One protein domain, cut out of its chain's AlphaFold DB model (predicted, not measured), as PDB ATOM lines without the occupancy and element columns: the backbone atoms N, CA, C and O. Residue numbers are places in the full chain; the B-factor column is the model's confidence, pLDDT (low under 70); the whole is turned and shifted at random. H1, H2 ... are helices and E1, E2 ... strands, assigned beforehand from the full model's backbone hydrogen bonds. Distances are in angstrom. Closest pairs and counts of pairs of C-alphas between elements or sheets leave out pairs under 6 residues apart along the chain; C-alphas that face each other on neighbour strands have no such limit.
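This is residues 59 to 156 of the 156 residues of an uncharacterized protein of Lactobacillus saniviri JCM 17471 = DSM 24301 (UniProt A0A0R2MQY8). A twisted sheet of three long strands, E1, E2 and E3, has H2 and H4 side by side over one face, with the short H3 standing up near one end. H1 packs on H2 and grazes the sheet at E3, while residues 71 to 76 stick out. The printed part has 98 residues, with four named helices and three named strands in the order H1 H2 E1 E2 E3 H3 H4; its class is mixed, helices and strands. The whole is compact, with a radius of gyration of the C-alphas of 14.0 A and spans of 38 by 34 by 26 A.

Begin at H1, residues 59 to 68, which touches H2, residues 77 to 93, at residues 80 to 85 alone; the closest C-alphas, Ala 65 and Phe 81, are 5.6 A apart. Next find the meander, each strand the antiparallel neighbour of the one before: E1, residues 98 to 104, E2, residues 111 to 121, and E3, residues 124 to 133. In the hairpin E1 and E2, N 101 and O 115 are 2.9 A apart, within hydrogen-bond range; in the hairpin E2 and E3, N 114 and O 130 are 2.8 A apart. H2 lies over E2 and E3 at a height over the sheet of 9.7 A. On the same face, H3, residues 134 to 139, is close to but not clearly touching H4, residues 144 to 153. H4 touches H2 at C-alphas Leu 148 and Leu 86, the closest, 6.6 A apart, at a shallow tilt of 25 degrees, opposite ways. In H1, H2, H3 and H4 every O i to N i+4 pair is within hydrogen-bond range.

Find C-alpha 59 at (240.645, 126.776, 179.109), where H1 begins. H2 runs 24.6 A, E1 20.0 A, E2 30.2 A and E3 29.3 A, and H4 ends at C-alpha 153, (265.441, 121.457, 182.661).

The C-alphas farthest apart, Ala 74 and Pro 122, are 40.6 A apart. The printed part has no cut and no long link; pLDDT is under 70 at residues 106 to 107 and 156.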
ATOM      1  N   ASP A  59     241.578 127.877 179.384       95.81
ATOM      2  CA  ASP A  59     240.645 126.776 179.109       95.81
ATOM      3  C   ASP A  59     241.352 125.543 178.527       95.81
ATOM      4  O   ASP A  59     241.030 124.411 178.896       95.81
ATOM      5  N   TYR A  60     242.356 125.760 177.670       97.19
ATOM      6  CA  TYR A  60     243.149 124.678 177.097       97.19
ATOM      7  C   TYR A  60     244.025 123.996 178.150       97.19
ATOM      8  O   TYR A  60     244.081 122.771 178.198       97.19
ATOM      9  N   GLU A  61     244.674 124.759 179.029       97.56
ATOM     10  CA  GLU A  61     245.467 124.206 180.132       97.56
ATOM     11  C   GLU A  61     244.605 123.406 181.106       97.56
ATOM     12  O   GLU A  61     245.001 122.325 181.532       97.56
ATOM     13  N   TRP A  62     243.400 123.894 181.406       96.81
ATOM     14  CA  TRP A  62     242.448 123.181 182.248       96.81
ATOM     15  C   TRP A  62     241.992 121.860 181.620       96.81
ATOM     16  O   TRP A  62     241.891 120.837 182.304       96.81
ATOM     17  N   MET A  63     241.721 121.855 180.313       96.44
ATOM     18  CA  MET A  63     241.430 120.627 179.570       96.44
ATOM     19  C   MET A  63     242.639 119.682 179.571       96.44
ATOM     20  O   MET A  63     242.477 118.482 179.784       96.44
ATOM     21  N   LEU A  64     243.842 120.213 179.342       97.31
ATOM     22  CA  LEU A  64     245.073 119.431 179.305       97.31
ATOM     23  C   LEU A  64     245.319 118.746 180.648       97.31
ATOM     24  O   LEU A  64     245.520 117.538 180.665       97.31
ATOM     25  N   ALA A  65     245.219 119.482 181.756       96.75
ATOM     26  CA  ALA A  65     245.382 118.954 183.106       96.75
ATOM     27  C   ALA A  65     244.434 117.772 183.378       96.75
ATOM     28  O   ALA A  65     244.883 116.702 183.775       96.75
ATOM     29  N   GLN A  66     243.143 117.913 183.061       95.12
ATOM     30  CA  GLN A  66     242.169 116.819 183.205       95.12
ATOM     31  C   GLN A  66     242.484 115.592 182.337       95.12
ATOM     32  O   GLN A  66     242.058 114.490 182.664       95.12
ATOM     33  N   LYS A  67     243.173 115.778 181.206       96.00
ATOM     34  CA  LYS A  67     243.490 114.697 180.268       96.00
ATOM     35  C   LYS A  67     244.748 113.921 180.656       96.00
ATOM     36  O   LYS A  67     244.845 112.749 180.305       96.00
ATOM     37  N   VAL A  68     245.718 114.584 181.283       96.12
ATOM     38  CA  VAL A  68     247.072 114.036 181.468       96.12
ATOM     39  C   VAL A  68     247.397 113.665 182.902       96.12
ATOM     40  O   VAL A  68     248.313 112.878 183.099       96.12
ATOM     41  N   ILE A  69     246.685 114.225 183.882       96.00
ATOM     42  CA  ILE A  69     246.936 113.912 185.285       96.00
ATOM     43  C   ILE A  69     246.335 112.545 185.605       96.00
ATOM     44  O   ILE A  69     245.115 112.381 185.636       96.00
ATOM     45  N   ASP A  70     247.217 111.594 185.880       94.38
ATOM     46  CA  ASP A  70     246.896 110.300 186.456       94.38
ATOM     47  C   ASP A  70     247.168 110.343 187.973       94.38
ATOM     48  O   ASP A  70     248.329 110.508 188.374       94.38
ATOM     49  N   PRO A  71     246.132 110.235 188.829       90.06
ATOM     50  CA  PRO A  71     246.302 110.247 190.282       90.06
ATOM     51  C   PRO A  71     247.053 109.027 190.823       90.06
ATOM     52  O   PRO A  71     247.602 109.107 191.917       90.06
ATOM     53  N   GLU A  72     247.094 107.921 190.076       92.62
ATOM     54  CA  GLU A  72     247.796 106.696 190.478       92.62
ATOM     55  C   GLU A  72     249.277 106.712 190.060       92.62
ATOM     56  O   GLU A  72     250.056 105.829 190.426       92.62
ATOM     57  N   SER A  73     249.688 107.719 189.286       93.38
ATOM     58  CA  SER A  73     251.071 107.876 188.853       93.38
ATOM     59  C   SER A  73     251.976 108.311 190.005       93.38
ATOM     60  O   SER A  73     251.645 109.189 190.800       93.38
ATOM     61  N   ALA A  74     253.188 107.753 190.043       92.12
ATOM     62  CA  ALA A  74     254.240 108.194 190.960       92.12
ATOM     63  C   ALA A  74     254.818 109.576 190.591       92.12
ATOM     64  O   ALA A  74     255.559 110.166 191.378       92.12
ATOM     65  N   ILE A  75     254.516 110.089 189.393       92.31
ATOM     66  CA  ILE A  75     254.981 111.400 188.936       92.31
ATOM     67  C   ILE A  75     254.135 112.488 189.614       92.31
ATOM     68  O   ILE A  75     252.905 112.425 189.547       92.31
ATOM     69  N   PRO A  76     254.744 113.534 190.206       94.12
ATOM     70  CA  PRO A  76     253.993 114.638 190.793       94.12
ATOM     71  C   PRO A  76     253.008 115.274 189.801       94.12
ATOM     72  O   PRO A  76     253.358 115.523 188.648       94.12
ATOM     73  N   VAL A  77     251.801 115.608 190.270       95.12
ATOM     74  CA  VAL A  77     250.715 116.214 189.467       95.12
ATOM     75  C   VAL A  77     251.198 117.406 188.635       95.12
ATOM     76  O   VAL A  77     250.883 117.522 187.449       95.12
ATOM     77  N   TRP A  78     251.997 118.282 189.246       95.50
ATOM     78  CA  TRP A  78     252.559 119.444 188.565       95.50
ATOM     79  C   TRP A  78     253.498 119.060 187.419       95.50
ATOM     80  O   TRP A  78     253.407 119.645 186.341       95.50
ATOM     81  N   ASN A  79     254.352 118.055 187.620       95.12
ATOM     82  CA  ASN A  79     255.302 117.602 186.607       95.12
ATOM     83  C   ASN A  79     254.566 116.956 185.430       95.12
ATOM     84  O   ASN A  79     254.837 117.327 184.292       95.12
ATOM     85  N   GLN A  80     253.558 116.112 185.690       96.69
ATOM     86  CA  GLN A  80     252.703 115.544 184.635       96.69
ATOM     87  C   GLN A  80     252.088 116.649 183.755       96.69
ATOM     88  O   GLN A  80     252.132 116.594 182.523       96.69
ATOM     89  N   PHE A  81     251.548 117.696 184.390       97.25
ATOM     90  CA  PHE A  81     250.966 118.837 183.687       97.25
ATOM     91  C   PHE A  81     252.009 119.643 182.896       97.25
ATOM     92  O   PHE A  81     251.780 119.956 181.724       97.25
ATOM     93  N   GLN A  82     253.151 119.981 183.503       96.19
ATOM     94  CA  GLN A  82     254.193 120.782 182.853       96.19
ATOM     95  C   GLN A  82     254.847 120.042 181.683       96.19
ATOM     96  O   GLN A  82     255.047 120.641 180.627       96.19
ATOM     97  N   GLU A  83     255.119 118.743 181.816       95.38
ATOM     98  CA  GLU A  83     255.652 117.917 180.730       95.38
ATOM     99  C   GLU A  83     254.700 117.890 179.532       95.38
ATOM    100  O   GLU A  83     255.101 118.200 178.405       95.38
ATOM    101  N   ALA A  84     253.417 117.604 179.773       96.75
ATOM    102  CA  ALA A  84     252.404 117.609 178.725       96.75
ATOM    103  C   ALA A  84     252.300 118.980 178.043       96.75
ATOM    104  O   ALA A  84     252.267 119.081 176.813       96.75
ATOM    105  N   LYS A  85     252.299 120.051 178.839       97.31
ATOM    106  CA  LYS A  85     252.246 121.427 178.349       97.31
ATOM    107  C   LYS A  85     253.459 121.776 177.484       97.31
ATOM    108  O   LYS A  85     253.295 122.411 176.442       97.31
ATOM    109  N   LEU A  86     254.659 121.327 177.855       95.81
ATOM    110  CA  LEU A  86     255.878 121.509 177.062       95.81
ATOM    111  C   LEU A  86     255.835 120.747 175.735       95.81
ATOM    112  O   LEU A  86     256.244 121.297 174.708       95.81
ATOM    113  N   VAL A  87     255.333 119.508 175.733       95.69
ATOM    114  CA  VAL A  87     255.165 118.711 174.506       95.69
ATOM    115  C   VAL A  87     254.240 119.433 173.527       95.69
ATOM    116  O   VAL A  87     254.614 119.632 172.368       95.69
ATOM    117  N   VAL A  88     253.076 119.891 173.995       97.31
ATOM    118  CA  VAL A  88     252.117 120.626 173.157       97.31
ATOM    119  C   VAL A  88     252.717 121.942 172.657       97.31
ATOM    120  O   VAL A  88     252.645 122.237 171.465       97.31
ATOM    121  N   ALA A  89     253.364 122.715 173.530       96.31
ATOM    122  CA  ALA A  89     253.971 123.990 173.158       96.31
ATOM    123  C   ALA A  89     255.025 123.847 172.051       96.31
ATOM    124  O   ALA A  89     255.045 124.642 171.110       96.31
ATOM    125  N   ARG A  90     255.873 122.812 172.119       93.56
ATOM    126  CA  ARG A  90     256.865 122.521 171.071       93.56
ATOM    127  C   ARG A  90     256.205 122.205 169.732       93.56
ATOM    128  O   ARG A  90     256.688 122.673 168.706       93.56
ATOM    129  N   GLN A  91     255.106 121.452 169.740       95.38
ATOM    130  CA  GLN A  91     254.343 121.167 168.524       95.38
ATOM    131  C   GLN A  91     253.707 122.437 167.955       95.38
ATOM    132  O   GLN A  91     253.817 122.687 166.759       95.38
ATOM    133  N   TRP A  92     253.098 123.271 168.800       96.56
ATOM    134  CA  TRP A  92     252.472 124.519 168.362       96.56
ATOM    135  C   TRP A  92     253.468 125.474 167.717       96.56
ATOM    136  O   TRP A  92     253.160 126.047 166.678       96.56
ATOM    137  N   LEU A  93     254.674 125.626 168.268       93.19
ATOM    138  CA  LEU A  93     255.691 126.516 167.696       93.19
ATOM    139  C   LEU A  93     256.164 126.110 166.290       93.19
ATOM    140  O   LEU A  93     256.733 126.945 165.593       93.19
ATOM    141  N   ALA A  94     255.934 124.865 165.864       92.62
ATOM    142  CA  ALA A  94     256.218 124.424 164.499       92.62
ATOM    143  C   ALA A  94     255.102 124.787 163.497       92.62
ATOM    144  O   ALA A  94     255.292 124.639 162.290       92.62
ATOM    145  N   LEU A  95     253.940 125.242 163.976       94.88
ATOM    146  CA  LEU A  95     252.787 125.589 163.148       94.88
ATOM    147  C   LEU A  95     252.805 127.074 162.765       94.88
ATOM    148  O   LEU A  95     253.079 127.947 163.586       94.88
ATOM    149  N   SER A  96     252.434 127.376 161.520       94.31
ATOM    150  CA  SER A  96     252.433 128.747 160.988       94.31
ATOM    151  C   SER A  96     251.337 129.649 161.570       94.31
ATOM    152  O   SER A  96     251.421 130.867 161.456       94.31
ATOM    153  N   ASN A  97     250.293 129.070 162.168       95.25
ATOM    154  CA  ASN A  97     249.173 129.779 162.797       95.25
ATOM    155  C   ASN A  97     249.335 129.948 164.321       95.25
ATOM    156  O   ASN A  97     248.372 130.297 165.014       95.25
ATOM    157  N   THR A  98     250.542 129.712 164.837       95.88
ATOM    158  CA  THR A  98     250.897 129.971 166.232       95.88
ATOM    159  C   THR A  98     251.560 131.331 166.364       95.88
ATOM    160  O   THR A  98     252.455 131.692 165.606       95.88
ATOM    161  N   THR A  99     251.145 132.083 167.377       94.12
ATOM    162  CA  THR A  99     251.746 133.370 167.736       94.12
ATOM    163  C   THR A  99     252.250 133.326 169.169       94.12
ATOM    164  O   THR A  99     251.680 132.630 170.011       94.12
ATOM    165  N   THR A 100     253.318 134.069 169.455       93.62
ATOM    166  CA  THR A 100     253.883 134.182 170.804       93.62
ATOM    167  C   THR A 100     253.825 135.617 171.290       93.62
ATOM    168  O   THR A 100     254.166 136.532 170.538       93.62
ATOM    169  N   LYS A 101     253.451 135.822 172.552       92.19
ATOM    170  CA  LYS A 101     253.431 137.142 173.183       92.19
ATOM    171  C   LYS A 101     254.025 137.068 174.582       92.19
ATOM    172  O   LYS A 101     253.703 136.156 175.333       92.19
ATOM    173  N   PHE A 102     254.837 138.061 174.929       89.69
ATOM    174  CA  PHE A 102     255.254 138.286 176.306       89.69
ATOM    175  C   PHE A 102     254.308 139.281 176.977       89.69
ATOM    176  O   PHE A 102     253.990 140.320 176.392       89.69
ATOM    177  N   LEU A 103     253.850 138.956 178.182       88.56
ATOM    178  CA  LEU A 103     253.110 139.865 179.054       88.56
ATOM    179  C   LEU A 103     253.896 140.037 180.353       88.56
ATOM    180  O   LEU A 103     254.426 139.062 180.890       88.56
ATOM    181  N   ASP A 104     253.964 141.267 180.848       80.75
ATOM    182  CA  ASP A 104     254.394 141.506 182.221       80.75
ATOM    183  C   ASP A 104     253.201 141.344 183.175       80.75
ATOM    184  O   ASP A 104     252.042 141.467 182.772       80.75
ATOM    185  N   ASP A 105     253.482 141.056 184.443       72.25
ATOM    186  CA  ASP A 105     252.472 141.100 185.506       72.25
ATOM    187  C   ASP A 105     252.391 142.508 186.128       72.25
ATOM    188  O   ASP A 105     252.440 142.682 187.346       72.25
ATOM    189  N   ALA A 106     252.370 143.553 185.289       65.75
ATOM    190  CA  ALA A 106     252.293 144.969 185.666       65.75
ATOM    191  C   ALA A 106     253.270 145.399 186.788       65.75
ATOM    192  O   ALA A 106     252.959 146.280 187.591       65.75
ATOM    193  N   GLY A 107     254.433 144.745 186.886       62.16
ATOM    194  CA  GLY A 107     255.444 144.991 187.921       62.16
ATOM    195  C   GLY A 107     255.085 144.509 189.335       62.16
ATOM    196  O   GLY A 107     255.798 144.844 190.277       62.16
ATOM    197  N   LYS A 108     254.006 143.736 189.514       70.00
ATOM    198  CA  LYS A 108     253.592 143.205 190.828       70.00
ATOM    199  C   LYS A 108     254.473 142.058 191.304       70.00
ATOM    200  O   LYS A 108     254.692 141.906 192.504       70.00
ATOM    201  N   THR A 109     254.963 141.257 190.368       74.06
ATOM    202  CA  THR A 109     255.836 140.113 190.621       74.06
ATOM    203  C   THR A 109     256.978 140.107 189.596       74.06
ATOM    204  O   THR A 109     256.801 140.596 188.478       74.06
ATOM    205  N   PRO A 110     258.172 139.585 189.936       85.81
ATOM    206  CA  PRO A 110     259.312 139.536 189.018       85.81
ATOM    207  C   PRO A 110     259.208 138.349 188.040       85.81
ATOM    208  O   PRO A 110     260.195 137.660 187.761       85.81
ATOM    209  N   VAL A 111     258.006 138.102 187.517       87.62
ATOM    210  CA  VAL A 111     257.714 137.066 186.521       87.62
ATOM    211  C   VAL A 111     257.267 137.705 185.208       87.62
ATOM    212  O   VAL A 111     256.795 138.840 185.163       87.62
ATOM    213  N   MET A 112     257.420 136.962 184.122       89.81
ATOM    214  CA  MET A 112     256.848 137.282 182.825       89.81
ATOM    215  C   MET A 112     256.109 136.074 182.278       89.81
ATOM    216  O   MET A 112     256.516 134.928 182.461       89.81
ATOM    217  N   HIS A 113     255.028 136.362 181.572       92.06
ATOM    218  CA  HIS A 113     254.188 135.381 180.918       92.06
ATOM    219  C   HIS A 113     254.599 135.256 179.454       92.06
ATOM    220  O   HIS A 113     254.541 136.235 178.710       92.06
ATOM    221  N   LEU A 114     254.995 134.063 179.024       93.75
ATOM    222  CA  LEU A 114     255.118 133.698 177.618       93.75
ATOM    223  C   LEU A 114     253.837 132.977 177.193       93.75
ATOM    224  O   LEU A 114     253.643 131.798 177.486       93.75
ATOM    225  N   GLN A 115     252.982 133.684 176.462       95.38
ATOM    226  CA  GLN A 115     251.772 133.114 175.890       95.38
ATOM    227  C   GLN A 115     252.026 132.584 174.487       95.38
ATOM    228  O   GLN A 115     252.501 133.316 173.619       95.38
ATOM    229  N   LEU A 116     251.654 131.328 174.254       96.56
ATOM    230  CA  LEU A 116     251.550 130.727 172.929       96.56
ATOM    231  C   LEU A 116     250.069 130.649 172.577       96.56
ATOM    232  O   LEU A 116     249.294 130.045 173.312       96.56
ATOM    233  N   ARG A 117     249.679 131.239 171.450       96.88
ATOM    234  CA  ARG A 117     248.304 131.224 170.951       96.88
ATOM    235  C   ARG A 117     248.251 130.513 169.605       96.88
ATOM    236  O   ARG A 117     248.788 131.038 168.629       96.88
ATOM    237  N   LEU A 118     247.554 129.381 169.549       97.56
ATOM    238  CA  LEU A 118     247.244 128.657 168.318       97.56
ATOM    239  C   LEU A 118     245.869 129.100 167.808       97.56
ATOM    240  O   LEU A 118     244.862 128.893 168.481       97.56
ATOM    241  N   THR A 119     245.819 129.736 166.635       97.31
ATOM    242  CA  THR A 119     244.568 130.292 166.085       97.31
ATOM    243  C   THR A 119     243.997 129.389 164.999       97.31
ATOM    244  O   THR A 119     244.637 129.178 163.971       97.31
ATOM    245  N   TYR A 120     242.771 128.900 165.190       95.31
ATOM    246  CA  TYR A 120     242.062 128.085 164.197       95.31
ATOM    247  C   TYR A 120     241.162 128.938 163.298       95.31
ATOM    248  O   TYR A 120     241.087 128.708 162.095       95.31
ATOM    249  N   ALA A 121     240.485 129.928 163.883       94.50
ATOM    250  CA  ALA A 121     239.612 130.876 163.190       94.50
ATOM    251  C   ALA A 121     239.489 132.177 164.011       94.50
ATOM    252  O   ALA A 121     239.913 132.213 165.173       94.50
ATOM    253  N   PRO A 122     238.900 133.260 163.465       89.81
ATOM    254  CA  PRO A 122     238.579 134.444 164.257       89.81
ATOM    255  C   PRO A 122     237.755 134.065 165.497       89.81
ATOM    256  O   PRO A 122     236.724 133.410 165.382       89.81
ATOM    257  N   ASN A 123     238.225 134.465 166.680       86.62
ATOM    258  CA  ASN A 123     237.651 134.123 167.994       86.62
ATOM    259  C   ASN A 123     237.705 132.634 168.395       86.62
ATOM    260  O   ASN A 123     237.162 132.280 169.439       86.62
ATOM    261  N   LEU A 124     238.393 131.780 167.632       94.56
ATOM    262  CA  LEU A 124     238.640 130.380 167.976       94.56
ATOM    263  C   LEU A 124     240.147 130.143 168.067       94.56
ATOM    264  O   LEU A 124     240.831 129.961 167.056       94.56
ATOM    265  N   ALA A 125     240.664 130.178 169.290       96.12
ATOM    266  CA  ALA A 125     242.075 129.973 169.559       96.12
ATOM    267  C   ALA A 125     242.283 129.336 170.929       96.12
ATOM    268  O   ALA A 125     241.592 129.690 171.884       96.12
ATOM    269  N   ASP A 126     243.296 128.486 171.010       97.88
ATOM    270  CA  ASP A 126     243.785 127.948 172.270       97.88
ATOM    271  C   ASP A 126     245.021 128.723 172.723       97.88
ATOM    272  O   ASP A 126     245.783 129.253 171.906       97.88
ATOM    273  N   VAL A 127     245.215 128.807 174.040       97.19
ATOM    274  CA  VAL A 127     246.326 129.546 174.646       97.19
ATOM    275  C   VAL A 127     247.023 128.680 175.687       97.19
ATOM    276  O   VAL A 127     246.364 128.098 176.543       97.19
ATOM    277  N   LEU A 128     248.349 128.640 175.638       97.50
ATOM    278  CA  LEU A 128     249.215 128.154 176.711       97.50
ATOM    279  C   LEU A 128     249.945 129.343 177.326       97.50
ATOM    280  O   LEU A 128     250.410 130.209 176.587       97.50
ATOM    281  N   ASP A 129     250.074 129.371 178.651       95.56
ATOM    282  CA  ASP A 129     250.650 130.499 179.380       95.56
ATOM    283  C   ASP A 129     251.810 130.067 180.280       95.56
ATOM    284  O   ASP A 129     251.616 129.486 181.344       95.56
ATOM    285  N   PHE A 130     253.047 130.313 179.865       94.06
ATOM    286  CA  PHE A 130     254.231 129.951 180.642       94.06
ATOM    287  C   PHE A 130     254.645 131.095 181.559       94.06
ATOM    288  O   PHE A 130     255.051 132.152 181.084       94.06
ATOM    289  N   VAL A 131     254.600 130.858 182.869       91.44
ATOM    290  CA  VAL A 131     255.094 131.802 183.874       91.44
ATOM    291  C   VAL A 131     256.580 131.547 184.098       91.44
ATOM    292  O   VAL A 131     256.981 130.453 184.492       91.44
ATOM    293  N   LEU A 132     257.400 132.556 183.818       89.94
ATOM    294  CA  LEU A 132     258.857 132.461 183.810       89.94
ATOM    295  C   LEU A 132     259.456 133.583 184.665       89.94
ATOM    296  O   LEU A 132     258.955 134.706 184.614       89.94
ATOM    297  N   PRO A 133     260.560 133.355 185.398       88.44
ATOM    298  CA  PRO A 133     261.258 134.441 186.077       88.44
ATOM    299  C   PRO A 133     261.734 135.494 185.068       88.44
ATOM    300  O   PRO A 133     262.350 135.158 184.052       88.44
ATOM    301  N   GLN A 134     261.513 136.778 185.354       86.06
ATOM    302  CA  GLN A 134     261.854 137.875 184.439       86.06
ATOM    303  C   GLN A 134     263.340 137.854 184.034       86.06
ATOM    304  O   GLN A 134     263.678 138.090 182.873       86.06
ATOM    305  N   GLN A 135     264.224 137.493 184.970       84.81
ATOM    306  CA  GLN A 135     265.665 137.369 184.730       84.81
ATOM    307  C   GLN A 135     266.001 136.308 183.672       84.81
ATOM    308  O   GLN A 135     266.920 136.499 182.879       84.81
ATOM    309  N   VAL A 136     265.262 135.195 183.637       83.44
ATOM    310  CA  VAL A 136     265.472 134.111 182.665       83.44
ATOM    311  C   VAL A 136     265.074 134.573 181.268       83.44
ATOM    312  O   VAL A 136     265.826 134.369 180.316       83.44
ATOM    313  N   VAL A 137     263.934 135.257 181.144       81.19
ATOM    314  CA  VAL A 137     263.472 135.769 179.846       81.19
ATOM    315  C   VAL A 137     264.437 136.808 179.274       81.19
ATOM    316  O   VAL A 137     264.746 136.756 178.084       81.19
ATOM    317  N   GLN A 138     264.964 137.701 180.119       81.25
ATOM    318  CA  GLN A 138     265.980 138.679 179.717       81.25
ATOM    319  C   GLN A 138     267.268 138.001 179.228       81.25
ATOM    320  O   GLN A 138     267.805 138.387 178.194       81.25
ATOM    321  N   ARG A 139     267.748 136.966 179.934       79.81
ATOM    322  CA  ARG A 139     268.974 136.233 179.566       79.81
ATOM    323  C   ARG A 139     268.839 135.442 178.268       79.81
ATOM    324  O   ARG A 139     269.793 135.368 177.506       79.81
ATOM    325  N   LEU A 140     267.677 134.840 178.026       79.38
ATOM    326  CA  LEU A 140     267.427 134.013 176.839       79.38
ATOM    327  C   LEU A 140     266.898 134.823 175.645       79.38
ATOM    328  O   LEU A 140     266.406 134.240 174.675       79.38
ATOM    329  N   GLU A 141     266.997 136.156 175.714       75.81
ATOM    330  CA  GLU A 141     266.612 137.096 174.654       75.81
ATOM    331  C   GLU A 141     265.194 136.847 174.120       75.81
ATOM    332  O   GLU A 141     264.933 136.978 172.924       75.81
ATOM    333  N   SER A 142     264.271 136.430 174.992       73.31
ATOM    334  CA  SER A 142     262.878 136.174 174.618       73.31
ATOM    335  C   SER A 142     262.687 135.126 173.502       73.31
ATOM    336  O   SER A 142     261.655 135.129 172.832       73.31
ATOM    337  N   LYS A 143     263.640 134.202 173.295       82.44
ATOM    338  CA  LYS A 143     263.515 133.108 172.310       82.44
ATOM    339  C   LYS A 143     262.595 132.001 172.853       82.44
ATOM    340  O   LYS A 143     263.011 131.284 173.767       82.44
ATOM    341  N   PRO A 144     261.386 131.776 172.291       80.38
ATOM    342  CA  PRO A 144     260.412 130.846 172.872       80.38
ATOM    343  C   PRO A 144     260.945 129.415 173.027       80.38
ATOM    344  O   PRO A 144     260.814 128.825 174.091       80.38
ATOM    345  N   LEU A 145     261.632 128.872 172.015       81.19
ATOM    346  CA  LEU A 145     262.203 127.518 172.085       81.19
ATOM    347  C   LEU A 145     263.300 127.371 173.151       81.19
ATOM    348  O   LEU A 145     263.403 126.314 173.776       81.19
ATOM    349  N   ALA A 146     264.100 128.415 173.375       79.69
ATOM    350  CA  ALA A 146     265.110 128.414 174.430       79.69
ATOM    351  C   ALA A 146     264.441 128.413 175.812       79.69
ATOM    352  O   ALA A 146     264.820 127.630 176.676       79.69
ATOM    353  N   LEU A 147     263.378 129.204 175.985       81.31
ATOM    354  CA  LEU A 147     262.603 129.262 177.228       81.31
ATOM    355  C   LEU A 147     261.869 127.950 177.529       81.31
ATOM    356  O   LEU A 147     261.856 127.511 178.677       81.31
ATOM    357  N   LEU A 148     261.310 127.285 176.513       83.44
ATOM    358  CA  LEU A 148     260.712 125.953 176.673       83.44
ATOM    359  C   LEU A 148     261.756 124.868 176.969       83.44
ATOM    360  O   LEU A 148     261.429 123.836 177.549       83.44
ATOM    361  N   THR A 149     263.005 125.053 176.540       82.94
ATOM    362  CA  THR A 149     264.095 124.122 176.863       82.94
ATOM    363  C   THR A 149     264.549 124.312 178.299       82.94
ATOM    364  O   THR A 149     264.522 123.348 179.052       82.94
ATOM    365  N   TRP A 150     264.778 125.557 178.715       87.06
ATOM    366  CA  TRP A 150     265.041 125.883 180.112       87.06
ATOM    367  C   TRP A 150     263.927 125.392 181.045       87.06
ATOM    368  O   TRP A 150     264.202 124.776 182.066       87.06
ATOM    369  N   SER A 151     262.658 125.596 180.674       78.25
ATOM    370  CA  SER A 151     261.515 125.150 181.487       78.25
ATOM    371  C   SER A 151     261.502 123.634 181.681       78.25
ATOM    372  O   SER A 151     261.095 123.167 182.736       78.25
ATOM    373  N   LYS A 152     261.954 122.869 180.677       82.81
ATOM    374  CA  LYS A 152     262.083 121.412 180.778       82.81
ATOM    375  C   LYS A 152     263.171 121.021 181.780       82.81
ATOM    376  O   LYS A 152     262.938 120.140 182.590       82.81
ATOM    377  N   GLU A 153     264.316 121.698 181.744       82.81
ATOM    378  CA  GLU A 153     265.441 121.457 182.661       82.81
ATOM    379  C   GLU A 153     265.082 121.738 184.130       82.81
ATOM    380  O   GLU A 153     265.767 121.260 185.019       82.81
ATOM    381  N   GLN A 154     264.023 122.512 184.404       80.81
ATOM    382  CA  GLN A 154     263.533 122.743 185.771       80.81
ATOM    383  C   GLN A 154     262.610 121.631 186.300       80.81
ATOM    384  O   GLN A 154     262.192 121.700 187.453       80.81
ATOM    385  N   LEU A 155     262.219 120.667 185.457       76.25
ATOM    386  CA  LEU A 155     261.362 119.540 185.850       76.25
ATOM    387  C   LEU A 155     262.162 118.291 186.249       76.25
ATOM    388  O   LEU A 155     261.573 117.372 186.818       76.25
ATOM    389  N   GLU A 156     263.457 118.264 185.914       58.12
ATOM    390  CA  GLU A 156     264.431 117.215 186.259       58.12
ATOM    391  C   GLU A 156     265.016 117.443 187.662       58.12
ATOM    392  O   GLU A 156     265.189 116.435 188.384       58.12
TER     393      GLU A 156